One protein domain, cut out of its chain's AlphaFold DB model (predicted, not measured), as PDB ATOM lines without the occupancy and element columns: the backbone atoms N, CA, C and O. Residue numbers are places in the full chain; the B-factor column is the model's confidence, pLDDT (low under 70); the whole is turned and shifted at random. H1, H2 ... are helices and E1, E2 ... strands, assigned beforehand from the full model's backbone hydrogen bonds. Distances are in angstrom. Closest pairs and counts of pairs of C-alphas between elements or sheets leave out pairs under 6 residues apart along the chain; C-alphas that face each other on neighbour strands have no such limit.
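Overview. This is residues 73 to 154 of the 393 residues of an uncharacterized protein of Streptomyces sp. NRRL B-3648 (UniProt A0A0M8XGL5). Two short parallel strands, E1 and E2, sit side by side in the middle, with helices H1, H2 and H4 grouped on one side of them and the lone helix H3 on the other. The long helix H1 packs on E1 with its residues 80 to 91 and runs along the longest axis, while H3 is only loosely packed on the strands. The printed part has 82 residues with four named helices and two named strands, in the order H1, H2, E1, H3, E2, H4; the sheet has the order E1, E2 and is parallel, and the class is mostly helix. The whole is compact, with a radius of gyration of the C-alphas of 13.0 A, and spans 37 by 29 by 21 A.

Arrangement. Start with H1, residues 73 to 91, and go on to H2, residues 96 to 103: they touch, H1 with residues 89 to 91 alone, and their closest C-alphas, those of Ala 90 and Gly 98, are 4.3 A apart. They run the same way at a steep tilt of 50 degrees. Next look at E1, residues 106 to 110; its closest C-alpha to H1 is that of Val 110, 6.3 A from that of Asn 83. H3, residues 121 to 129, touches no helix; its closest C-alpha to E2, residues 133 to 137, is that of Leu 127, 7.0 A from that of Thr 134. E1 and E2 are parallel neighbours at 24 degrees, and you will find N 107 and O 133 at 2.9 A and N 135 and O 107 at 2.8 A, within hydrogen-bond range. E1, H3 and E2 form a strand-helix-strand unit, two parallel neighbour strands with a helix between them along the chain, and its crossover is right-handed. Last comes H4, residues 143 to 153, which only just touches H2, with 3 pairs of C-alphas within 8 A, the closest being those of Leu 97 and Leu 147, 6.5 A apart. H1 and H4 are close but not clearly touching, and H3 and H4 are apart. In H1, H2, H3 and H4 every O i to N i+4 pair is within hydrogen-bond range.

Along the chain. Find C-alpha 73 at (243.542, 255.176, 95.381); from there H1 runs 27.0 A to C-alpha 91 at (221.685, 255.864, 111.222). H2 covers 10.5 A, H3 12.9 A, and E1 and E2 12.9 A each. H4 runs 15.2 A and ends at C-alpha 153, at (211.973, 242.262, 99.611).

Size, cuts and confidence. The two C-alphas farthest apart are those of Leu 74 and Gly 131, at 37.3 A. The printed part has no cut and no long link; the link from E1 to H3, 10 residues, is short, and the other links are tight. The mean pLDDT of the printed part is 72.8, and the model's confidence is under 70 at residues 112 to 131, 139 and 154.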
ATOM      1  N   GLN A  73     243.726 254.465  94.111       78.88
ATOM      2  CA  GLN A  73     243.542 255.176  95.381       78.88
ATOM      3  C   GLN A  73     242.299 256.075  95.380       78.88
ATOM      4  O   GLN A  73     241.596 256.145  96.389       78.88
ATOM      5  N   LEU A  74     242.018 256.768  94.272       75.62
ATOM      6  CA  LEU A  74     240.817 257.594  94.137       75.62
ATOM      7  C   LEU A  74     239.545 256.742  94.125       75.62
ATOM      8  O   LEU A  74     238.564 257.115  94.769       75.62
ATOM      9  N   ALA A  75     239.563 255.594  93.446       71.81
ATOM     10  CA  ALA A  75     238.449 254.650  93.453       71.81
ATOM     11  C   ALA A  75     238.165 254.133  94.874       71.81
ATOM     12  O   ALA A  75     237.023 254.195  95.333       71.81
ATOM     13  N   ASP A  76     239.202 253.732  95.616       77.31
ATOM     14  CA  ASP A  76     239.081 253.307  97.016       77.31
ATOM     15  C   ASP A  76     238.515 254.424  97.914       77.31
ATOM     16  O   ASP A  76     237.655 254.179  98.766       77.31
ATOM     17  N   GLN A  77     238.959 255.671  97.715       81.00
ATOM     18  CA  GLN A  77     238.448 256.834  98.449       81.00
ATOM     19  C   GLN A  77     236.973 257.119  98.143       81.00
ATOM     20  O   GLN A  77     236.211 257.429  99.062       81.00
ATOM     21  N   LEU A  78     236.554 257.001  96.881       71.62
ATOM     22  CA  LEU A  78     235.157 257.179  96.482       71.62
ATOM     23  C   LEU A  78     234.256 256.121  97.121       71.62
ATOM     24  O   LEU A  78     233.234 256.478  97.710       71.62
ATOM     25  N   VAL A  79     234.668 254.851  97.099       77.00
ATOM     26  CA  VAL A  79     233.942 253.761  97.768       77.00
ATOM     27  C   VAL A  79     233.853 254.012  99.276       77.00
ATOM     28  O   VAL A  79     232.786 253.854  99.868       77.00
ATOM     29  N   ALA A  80     234.938 254.457  99.915       77.56
ATOM     30  CA  ALA A  80     234.926 254.785 101.340       77.56
ATOM     31  C   ALA A  80     233.942 255.924 101.670       77.56
ATOM     32  O   ALA A  80     233.194 255.827 102.645       77.56
ATOM     33  N   LEU A  81     233.899 256.975 100.843       79.12
ATOM     34  CA  LEU A  81     232.958 258.088 100.996       79.12
ATOM     35  C   LEU A  81     231.503 257.662 100.762       79.12
ATOM     36  O   LEU A  81     230.620 258.089 101.508       79.12
ATOM     37  N   GLN A  82     231.239 256.818  99.761       76.12
ATOM     38  CA  GLN A  82     229.910 256.245  99.524       76.12
ATOM     39  C   GLN A  82     229.455 255.397 100.716       76.12
ATOM     40  O   GLN A  82     228.357 255.602 101.234       76.12
ATOM     41  N   ASN A  83     230.322 254.514 101.217       74.31
ATOM     42  CA  ASN A  83     230.040 253.683 102.386       74.31
ATOM     43  C   ASN A  83     229.740 254.530 103.632       74.31
ATOM     44  O   ASN A  83     228.835 254.201 104.398       74.31
ATOM     45  N   GLU A  84     230.466 255.628 103.838       82.38
ATOM     46  CA  GLU A  84     230.217 256.547 104.950       82.38
ATOM     47  C   GLU A  84     228.871 257.272 104.812       82.38
ATOM     48  O   GLU A  84     228.096 257.318 105.766       82.38
ATOM     49  N   ARG A  85     228.530 257.753 103.610       79.88
ATOM     50  CA  ARG A  85     227.208 258.342 103.336       79.88
ATOM     51  C   ARG A  85     226.075 257.350 103.594       79.88
ATOM     52  O   ARG A  85     225.057 257.732 104.166       79.88
ATOM     53  N   LEU A  86     226.253 256.082 103.220       74.31
ATOM     54  CA  LEU A  86     225.279 255.026 103.506       74.31
ATOM     55  C   LEU A  86     225.120 254.779 105.007       74.31
ATOM     56  O   LEU A  86     223.992 254.650 105.473       74.31
ATOM     57  N   ARG A  87     226.216 254.753 105.780       79.25
ATOM     58  CA  ARG A  87     226.152 254.622 107.248       79.25
ATOM     59  C   ARG A  87     225.426 255.802 107.891       79.25
ATOM     60  O   ARG A  87     224.606 255.602 108.787       79.25
ATOM     61  N   GLN A  88     225.688 257.021 107.422       84.12
ATOM     62  CA  GLN A  88     225.000 258.224 107.898       84.12
ATOM     63  C   GLN A  88     223.502 258.179 107.574       84.12
ATOM     64  O   GLN A  88     222.685 258.364 108.469       84.12
ATOM     65  N   ALA A  89     223.127 257.831 106.340       78.19
ATOM     66  CA  ALA A  89     221.723 257.666 105.968       78.19
ATOM     67  C   ALA A  89     221.034 256.547 106.771       78.19
ATOM     68  O   ALA A  89     219.925 256.723 107.257       78.19
ATOM     69  N   ALA A  90     221.694 255.405 106.970       77.56
ATOM     70  CA  ALA A  90     221.131 254.290 107.729       77.56
ATOM     71  C   ALA A  90     220.933 254.603 109.225       77.56
ATOM     72  O   ALA A  90     220.038 254.037 109.848       77.56
ATOM     73  N   SER A  91     221.757 255.483 109.803       81.56
ATOM     74  CA  SER A  91     221.685 255.864 111.222       81.56
ATOM     75  C   SER A  91     220.775 257.061 111.502       81.56
ATOM     76  O   SER A  91     220.358 257.236 112.647       81.56
ATOM     77  N   ASP A  92     220.440 257.862 110.487       88.62
ATOM     78  CA  ASP A  92     219.530 258.995 110.621       88.62
ATOM     79  C   ASP A  92     218.069 258.576 110.351       88.62
ATOM     80  O   ASP A  92     217.687 258.366 109.190       88.62
ATOM     81  N   PRO A  93     217.211 258.498 111.391       85.56
ATOM     82  CA  PRO A  93     215.807 258.124 111.241       85.56
ATOM     83  C   PRO A  93     214.980 259.152 110.454       85.56
ATOM     84  O   PRO A  93     213.848 258.850 110.083       85.56
ATOM     85  N   ALA A  94     215.505 260.358 110.200       85.56
ATOM     86  CA  ALA A  94     214.849 261.349 109.351       85.56
ATOM     87  C   ALA A  94     214.949 261.011 107.854       85.56
ATOM     88  O   ALA A  94     214.173 261.539 107.055       85.56
ATOM     89  N   THR A  95     215.872 260.131 107.458       88.38
ATOM     90  CA  THR A  95     215.977 259.671 106.071       88.38
ATOM     91  C   THR A  95     215.027 258.504 105.800       88.38
ATOM     92  O   THR A  95     214.694 257.720 106.691       88.38
ATOM     93  N   ASP A  96     214.614 258.338 104.540       83.75
ATOM     94  CA  ASP A  96     213.780 257.203 104.127       83.75
ATOM     95  C   ASP A  96     214.426 255.849 104.444       83.75
ATOM     96  O   ASP A  96     213.728 254.922 104.853       83.75
ATOM     97  N   LEU A  97     215.749 255.739 104.282       83.19
ATOM     98  CA  LEU A  97     216.483 254.513 104.578       83.19
ATOM     99  C   LEU A  97     216.518 254.248 106.087       83.19
ATOM    100  O   LEU A  97     216.125 253.165 106.509       83.19
ATOM    101  N   GLY A  98     216.933 255.223 106.900       82.75
ATOM    102  CA  GLY A  98     216.998 255.063 108.354       82.75
ATOM    103  C   GLY A  98     215.633 254.760 108.974       82.75
ATOM    104  O   GLY A  98     215.523 253.879 109.828       82.75
ATOM    105  N   ARG A  99     214.564 255.397 108.478       89.19
ATOM    106  CA  ARG A  99     213.184 255.090 108.876       89.19
ATOM    107  C   ARG A  99     212.798 253.644 108.556       89.19
ATOM    108  O   ARG A  99     212.334 252.946 109.451       89.19
ATOM    109  N   LEU A 100     213.018 253.180 107.323       84.38
ATOM    110  CA  LEU A 100     212.685 251.807 106.918       84.38
ATOM    111  C   LEU A 100     213.481 250.760 107.709       84.38
ATOM    112  O   LEU A 100     212.931 249.743 108.129       84.38
ATOM    113  N   LEU A 101     214.770 251.007 107.945       84.00
ATOM    114  CA  LEU A 101     215.615 250.110 108.733       84.00
ATOM    115  C   LEU A 101     215.152 250.035 110.192       84.00
ATOM    116  O   LEU A 101     215.059 248.940 110.746       84.00
ATOM    117  N   ALA A 102     214.793 251.173 110.793       84.31
ATOM    118  CA  ALA A 102     214.260 251.227 112.150       84.31
ATOM    119  C   ALA A 102     212.885 250.543 112.266       84.31
ATOM    120  O   ALA A 102     212.668 249.764 113.194       84.31
ATOM    121  N   GLU A 103     211.975 250.782 111.315       88.12
ATOM    122  CA  GLU A 103     210.638 250.165 111.267       88.12
ATOM    123  C   GLU A 103     210.702 248.632 111.216       88.12
ATOM    124  O   GLU A 103     209.848 247.952 111.790       88.12
ATOM    125  N   HIS A 104     211.730 248.083 110.567       84.25
ATOM    126  CA  HIS A 104     211.905 246.643 110.389       84.25
ATOM    127  C   HIS A 104     212.955 246.008 111.311       84.25
ATOM    128  O   HIS A 104     213.192 244.805 111.209       84.25
ATOM    129  N   ASN A 105     213.550 246.778 112.231       85.31
ATOM    130  CA  ASN A 105     214.638 246.335 113.108       85.31
ATOM    131  C   ASN A 105     215.804 245.689 112.324       85.31
ATOM    132  O   ASN A 105     216.279 244.606 112.675       85.31
ATOM    133  N   ILE A 106     216.227 246.338 111.231       82.19
ATOM    134  CA  ILE A 106     217.288 245.861 110.336       82.19
ATOM    135  C   ILE A 106     218.577 246.635 110.591       82.19
ATOM    136  O   ILE A 106     218.600 247.862 110.523       82.19
ATOM    137  N   SER A 107     219.671 245.912 110.815       79.62
ATOM    138  CA  SER A 107     221.018 246.492 110.860       79.62
ATOM    139  C   SER A 107     221.676 246.413 109.483       79.62
ATOM    140  O   SER A 107     221.579 245.388 108.810       79.62
ATOM    141  N   VAL A 108     222.361 247.472 109.046       78.69
ATOM    142  CA  VAL A 108     223.098 247.477 107.771       78.69
ATOM    143  C   VAL A 108     224.586 247.338 108.030       78.69
ATOM    144  O   VAL A 108     225.167 248.114 108.788       78.69
ATOM    145  N   LEU A 109     225.212 246.386 107.344       79.44
ATOM    146  CA  LEU A 109     226.658 246.252 107.300       79.44
ATOM    147  C   LEU A 109     227.145 246.512 105.873       79.44
ATOM    148  O   LEU A 109     226.776 245.798 104.943       79.44
ATOM    149  N   VAL A 110     227.990 247.526 105.701       76.06
ATOM    150  CA  VAL A 110     228.603 247.837 104.405       76.06
ATOM    151  C   VAL A 110     230.011 247.264 104.377       76.06
ATOM    152  O   VAL A 110     230.846 247.641 105.207       76.06
ATOM    153  N   ALA A 111     230.275 246.350 103.443       73.94
ATOM    154  CA  ALA A 111     231.599 245.771 103.279       73.94
ATOM    155  C   ALA A 111     232.599 246.837 102.795       73.94
ATOM    156  O   ALA A 111     232.329 247.592 101.860       73.94
ATOM    157  N   ASN A 112     233.775 246.894 103.424       59.91
ATOM    158  CA  ASN A 112     234.867 247.749 102.968       59.91
ATOM    159  C   ASN A 112     235.814 246.921 102.084       59.91
ATOM    160  O   ASN A 112     236.574 246.097 102.590       59.91
ATOM    161  N   GLY A 113     235.776 247.171 100.775       59.56
ATOM    162  CA  GLY A 113     236.776 246.702  99.812       59.56
ATOM    163  C   GLY A 113     236.423 245.426  99.025       59.56
ATOM    164  O   GLY A 113     235.539 244.662  99.417       59.56
ATOM    165  N   PRO A 114     237.137 245.175  97.910       48.34
ATOM    166  CA  PRO A 114     236.858 244.085  96.962       48.34
ATOM    167  C   PRO A 114     237.127 242.675  97.521       48.34
ATOM    168  O   PRO A 114     236.656 241.689  96.964       48.34
ATOM    169  N   ASN A 115     237.822 242.563  98.660       48.62
ATOM    170  CA  ASN A 115     238.125 241.300  99.344       48.62
ATOM    171  C   ASN A 115     237.214 241.049 100.561       48.62
ATOM    172  O   ASN A 115     237.670 240.582 101.605       48.62
ATOM    173  N   ALA A 116     235.911 241.308 100.428       49.78
ATOM    174  CA  ALA A 116     234.895 241.051 101.459       49.78
ATOM    175  C   ALA A 116     234.679 239.555 101.804       49.78
ATOM    176  O   ALA A 116     233.764 239.211 102.548       49.78
ATOM    177  N   ALA A 117     235.529 238.653 101.299       44.12
ATOM    178  CA  ALA A 117     235.490 237.217 101.573       44.12
ATOM    179  C   ALA A 117     235.784 236.846 103.045       44.12
ATOM    180  O   ALA A 117     235.629 235.688 103.423       44.12
ATOM    181  N   TRP A 118     236.169 237.812 103.883       44.31
ATOM    182  CA  TRP A 118     236.494 237.595 105.292       44.31
ATOM    183  C   TRP A 118     235.761 238.621 106.159       44.31
ATOM    184  O   TRP A 118     236.369 239.519 106.738       44.31
ATOM    185  N   LEU A 119     234.435 238.515 106.248       50.09
ATOM    186  CA  LEU A 119     233.755 239.073 107.415       50.09
ATOM    187  C   LEU A 119     234.258 238.299 108.634       50.09
ATOM    188  O   LEU A 119     234.108 237.077 108.700       50.09
ATOM    189  N   ASP A 120     234.909 239.009 109.552       51.44
ATOM    190  CA  ASP A 120     235.428 238.442 110.791       51.44
ATOM    191  C   ASP A 120     234.307 237.663 111.495       51.44
ATOM    192  O   ASP A 120     233.187 238.158 111.664       51.44
ATOM    193  N   SER A 121     234.589 236.420 111.888       48.69
ATOM    194  CA  SER A 121     233.618 235.556 112.566       48.69
ATOM    195  C   SER A 121     233.101 236.201 113.858       48.69
ATOM    196  O   SER A 121     231.971 235.933 114.262       48.69
ATOM    197  N   ALA A 122     233.886 237.098 114.467       51.66
ATOM    198  CA  ALA A 122     233.463 237.916 115.601       51.66
ATOM    199  C   ALA A 122     232.334 238.904 115.244       51.66
ATOM    200  O   ALA A 122     231.366 239.024 115.995       51.66
ATOM    201  N   LEU A 123     232.406 239.540 114.070       57.53
ATOM    202  CA  LEU A 123     231.411 240.505 113.596       57.53
ATOM    203  C   LEU A 123     230.084 239.809 113.251       57.53
ATOM    204  O   LEU A 123     229.010 240.279 113.611       57.53
ATOM    205  N   LEU A 124     230.158 238.637 112.609       54.53
ATOM    206  CA  LEU A 124     228.980 237.804 112.328       54.53
ATOM    207  C   LEU A 124     228.327 237.269 113.614       54.53
ATOM    208  O   LEU A 124     227.105 237.125 113.666       54.53
ATOM    209  N   MET A 125     229.112 237.010 114.667       52.12
ATOM    210  CA  MET A 125     228.572 236.619 115.972       52.12
ATOM    211  C   MET A 125     227.871 237.772 116.701       52.12
ATOM    212  O   MET A 125     226.788 237.539 117.238       52.12
ATOM    213  N   GLU A 126     228.418 238.993 116.707       54.44
ATOM    214  CA  GLU A 126     227.744 240.168 117.294       54.44
ATOM    215  C   GLU A 126     226.400 240.452 116.608       54.44
ATOM    216  O   GLU A 126     225.393 240.681 117.281       54.44
ATOM    217  N   LEU A 127     226.346 240.326 115.278       55.94
ATOM    218  CA  LEU A 127     225.122 240.509 114.494       55.94
ATOM    219  C   LEU A 127     224.040 239.465 114.828       55.94
ATOM    220  O   LEU A 127     222.852 239.781 114.827       55.94
ATOM    221  N   SER A 128     224.431 238.238 115.191       52.72
ATOM    222  CA  SER A 128     223.481 237.181 115.578       52.72
ATOM    223  C   SER A 128     222.822 237.398 116.950       52.72
ATOM    224  O   SER A 128     221.752 236.847 117.209       52.72
ATOM    225  N   GLN A 129     223.425 238.210 117.828       58.56
ATOM    226  CA  GLN A 129     222.928 238.435 119.193       58.56
ATOM    227  C   GLN A 129     221.888 239.565 119.283       58.56
ATOM    228  O   GLN A 129     221.122 239.606 120.244       58.56
ATOM    229  N   GLY A 130     221.813 240.449 118.281       60.78
ATOM    230  CA  GLY A 130     220.911 241.613 118.266       60.78
ATOM    231  C   GLY A 130     219.438 241.317 117.956       60.78
ATOM    232  O   GLY A 130     218.602 242.211 118.068       60.78
ATOM    233  N   GLY A 131     219.087 240.086 117.563       65.25
ATOM    234  CA  GLY A 131     217.700 239.675 117.291       65.25
ATOM    235  C   GLY A 131     217.014 240.362 116.096       65.25
ATOM    236  O   GLY A 131     215.815 240.162 115.902       65.25
ATOM    237  N   GLY A 132     217.745 241.162 115.313       76.69
ATOM    238  CA  GLY A 132     217.284 241.820 114.088       76.69
ATOM    239  C   GLY A 132     217.883 241.197 112.827       76.69
ATOM    240  O   GLY A 132     218.924 240.539 112.880       76.69
ATOM    241  N   ASP A 133     217.231 241.413 111.685       79.62
ATOM    242  CA  ASP A 133     217.783 241.015 110.388       79.62
ATOM    243  C   ASP A 133     218.997 241.905 110.060       79.62
ATOM    244  O   ASP A 133     219.009 243.101 110.349       79.62
ATOM    245  N   THR A 134     220.042 241.336 109.455       78.19
ATOM    246  CA  THR A 134     221.200 242.112 108.984       78.19
ATOM    247  C   THR A 134     221.235 242.135 107.464       78.19
ATOM    248  O   THR A 134     221.254 241.083 106.825       78.19
ATOM    249  N   LEU A 135     221.279 243.333 106.886       79.81
ATOM    250  CA  LEU A 135     221.477 243.542 105.458       79.81
ATOM    251  C   LEU A 135     222.962 243.788 105.179       79.81
ATOM    252  O   LEU A 135     223.522 244.798 105.603       79.81
ATOM    253  N   LEU A 136     223.591 242.861 104.454       80.44
ATOM    254  CA  LEU A 136     224.964 243.012 103.982       80.44
ATOM    255  C   LEU A 136     224.959 243.670 102.601       80.44
ATOM    256  O   LEU A 136     224.386 243.120 101.661       80.44
ATOM    257  N   LEU A 137     225.612 244.822 102.480       77.25
ATOM    258  CA  LEU A 137     225.725 245.554 101.224       77.25
ATOM    259  C   LEU A 137     227.122 245.380 100.616       77.25
ATOM    260  O   LEU A 137     228.117 245.506 101.344       77.25
ATOM    261  N   PRO A 138     227.221 245.104  99.300       72.38
ATOM    262  CA  PRO A 138     228.506 245.097  98.617       72.38
ATOM    263  C   PRO A 138     229.114 246.513  98.589       72.38
ATOM    264  O   PRO A 138     228.378 247.500  98.691       72.38
ATOM    265  N   PRO A 139     230.447 246.637  98.445       68.56
ATOM    266  CA  PRO A 139     231.092 247.936  98.279       68.56
ATOM    267  C   PRO A 139     230.519 248.677  97.064       68.56
ATOM    268  O   PRO A 139     230.350 248.072  96.007       68.56
ATOM    269  N   GLY A 140     230.233 249.973  97.216       70.38
ATOM    270  CA  GLY A 140     229.704 250.806  96.128       70.38
ATOM    271  C   GLY A 140     228.219 250.601  95.807       70.38
ATOM    272  O   GLY A 140     227.765 251.046  94.759       70.38
ATOM    273  N   ALA A 141     227.449 249.931  96.673       74.38
ATOM    274  CA  ALA A 141     225.999 249.833  96.504       74.38
ATOM    275  C   ALA A 141     225.339 251.226  96.498       74.38
ATOM    276  O   ALA A 141     225.583 252.042  97.386       74.38
ATOM    277  N   GLU A 142     224.466 251.490  95.528       76.31
ATOM    278  CA  GLU A 142     223.820 252.796  95.382       76.31
ATOM    279  C   GLU A 142     222.533 252.891  96.222       76.31
ATOM    280  O   GLU A 142     221.722 251.961  96.292       76.31
ATOM    281  N   LEU A 143     222.306 254.050  96.853       73.31
ATOM    282  CA  LEU A 143     221.171 254.280  97.761       73.31
ATOM    283  C   LEU A 143     219.790 253.967  97.135       73.31
ATOM    284  O   LEU A 143     218.973 253.337  97.815       73.31
ATOM    285  N   PRO A 144     219.492 254.343  95.871       74.62
ATOM    286  CA  PRO A 144     218.210 254.018  95.241       74.62
ATOM    287  C   PRO A 144     217.975 252.513  95.064       74.62
ATOM    288  O   PRO A 144     216.847 252.043  95.231       74.62
ATOM    289  N   GLU A 145     219.025 251.744  94.767       76.75
ATOM    290  CA  GLU A 145     218.937 250.288  94.601       76.75
ATOM    291  C   GLU A 145     218.659 249.610  95.943       76.75
ATOM    292  O   GLU A 145     217.783 248.749  96.040       76.75
ATOM    293  N   ILE A 146     219.330 250.070  97.004       78.31
ATOM    294  CA  ILE A 146     219.109 249.592  98.373       78.31
ATOM    295  C   ILE A 146     217.675 249.887  98.816       78.31
ATOM    296  O   ILE A 146     216.998 249.003  99.334       78.31
ATOM    297  N   LEU A 147     217.185 251.109  98.587       76.56
ATOM    298  CA  LEU A 147     215.810 251.488  98.919       76.56
ATOM    299  C   LEU A 147     214.787 250.643  98.159       76.56
ATOM    300  O   LEU A 147     213.785 250.237  98.745       76.56
ATOM    301  N   THR A 148     215.043 250.359  96.883       79.00
ATOM    302  CA  THR A 148     214.191 249.483  96.068       79.00
ATOM    303  C   THR A 148     214.174 248.069  96.645       79.00
ATOM    304  O   THR A 148     213.103 247.544  96.940       79.00
ATOM    305  N   TYR A 149     215.345 247.493  96.935       79.75
ATOM    306  CA  TYR A 149     215.459 246.167  97.543       79.75
ATOM    307  C   TYR A 149     214.736 246.075  98.893       79.75
ATOM    308  O   TYR A 149     213.951 245.159  99.117       79.75
ATOM    309  N   VAL A 150     214.965 247.037  99.790       78.50
ATOM    310  CA  VAL A 150     214.325 247.110 101.114       78.50
ATOM    311  C   VAL A 150     212.801 247.198 100.957       78.50
ATOM    312  O   VAL A 150     212.071 246.433 101.587       78.50
ATOM    313  N   ARG A 151     212.303 248.062 100.063       80.25
ATOM    314  CA  ARG A 151     210.862 248.227  99.812       80.25
ATOM    315  C   ARG A 151     210.209 246.995  99.190       80.25
ATOM    316  O   ARG A 151     209.051 246.738  99.492       80.25
ATOM    317  N   GLU A 152     210.902 246.248  98.340       81.31
ATOM    318  CA  GLU A 152     210.319 245.106  97.625       81.31
ATOM    319  C   GLU A 152     210.479 243.779  98.379       81.31
ATOM    320  O   GLU A 152     209.549 242.972  98.437       81.31
ATOM    321  N   ALA A 153     211.637 243.545  98.998       74.00
ATOM    322  CA  ALA A 153     211.973 242.262  99.611       74.00
ATOM    323  C   ALA A 153     211.411 242.100 101.033       74.00
ATOM    324  O   ALA A 153     211.091 240.981 101.449       74.00
ATOM    325  N   ILE A 154     211.275 243.192 101.791       67.69
ATOM    326  CA  ILE A 154     210.859 243.131 103.200       67.69
ATOM    327  C   ILE A 154     209.349 242.895 103.368       67.69
ATOM    328  O   ILE A 154     208.986 242.041 104.187       67.69
TER     329      ILE A 154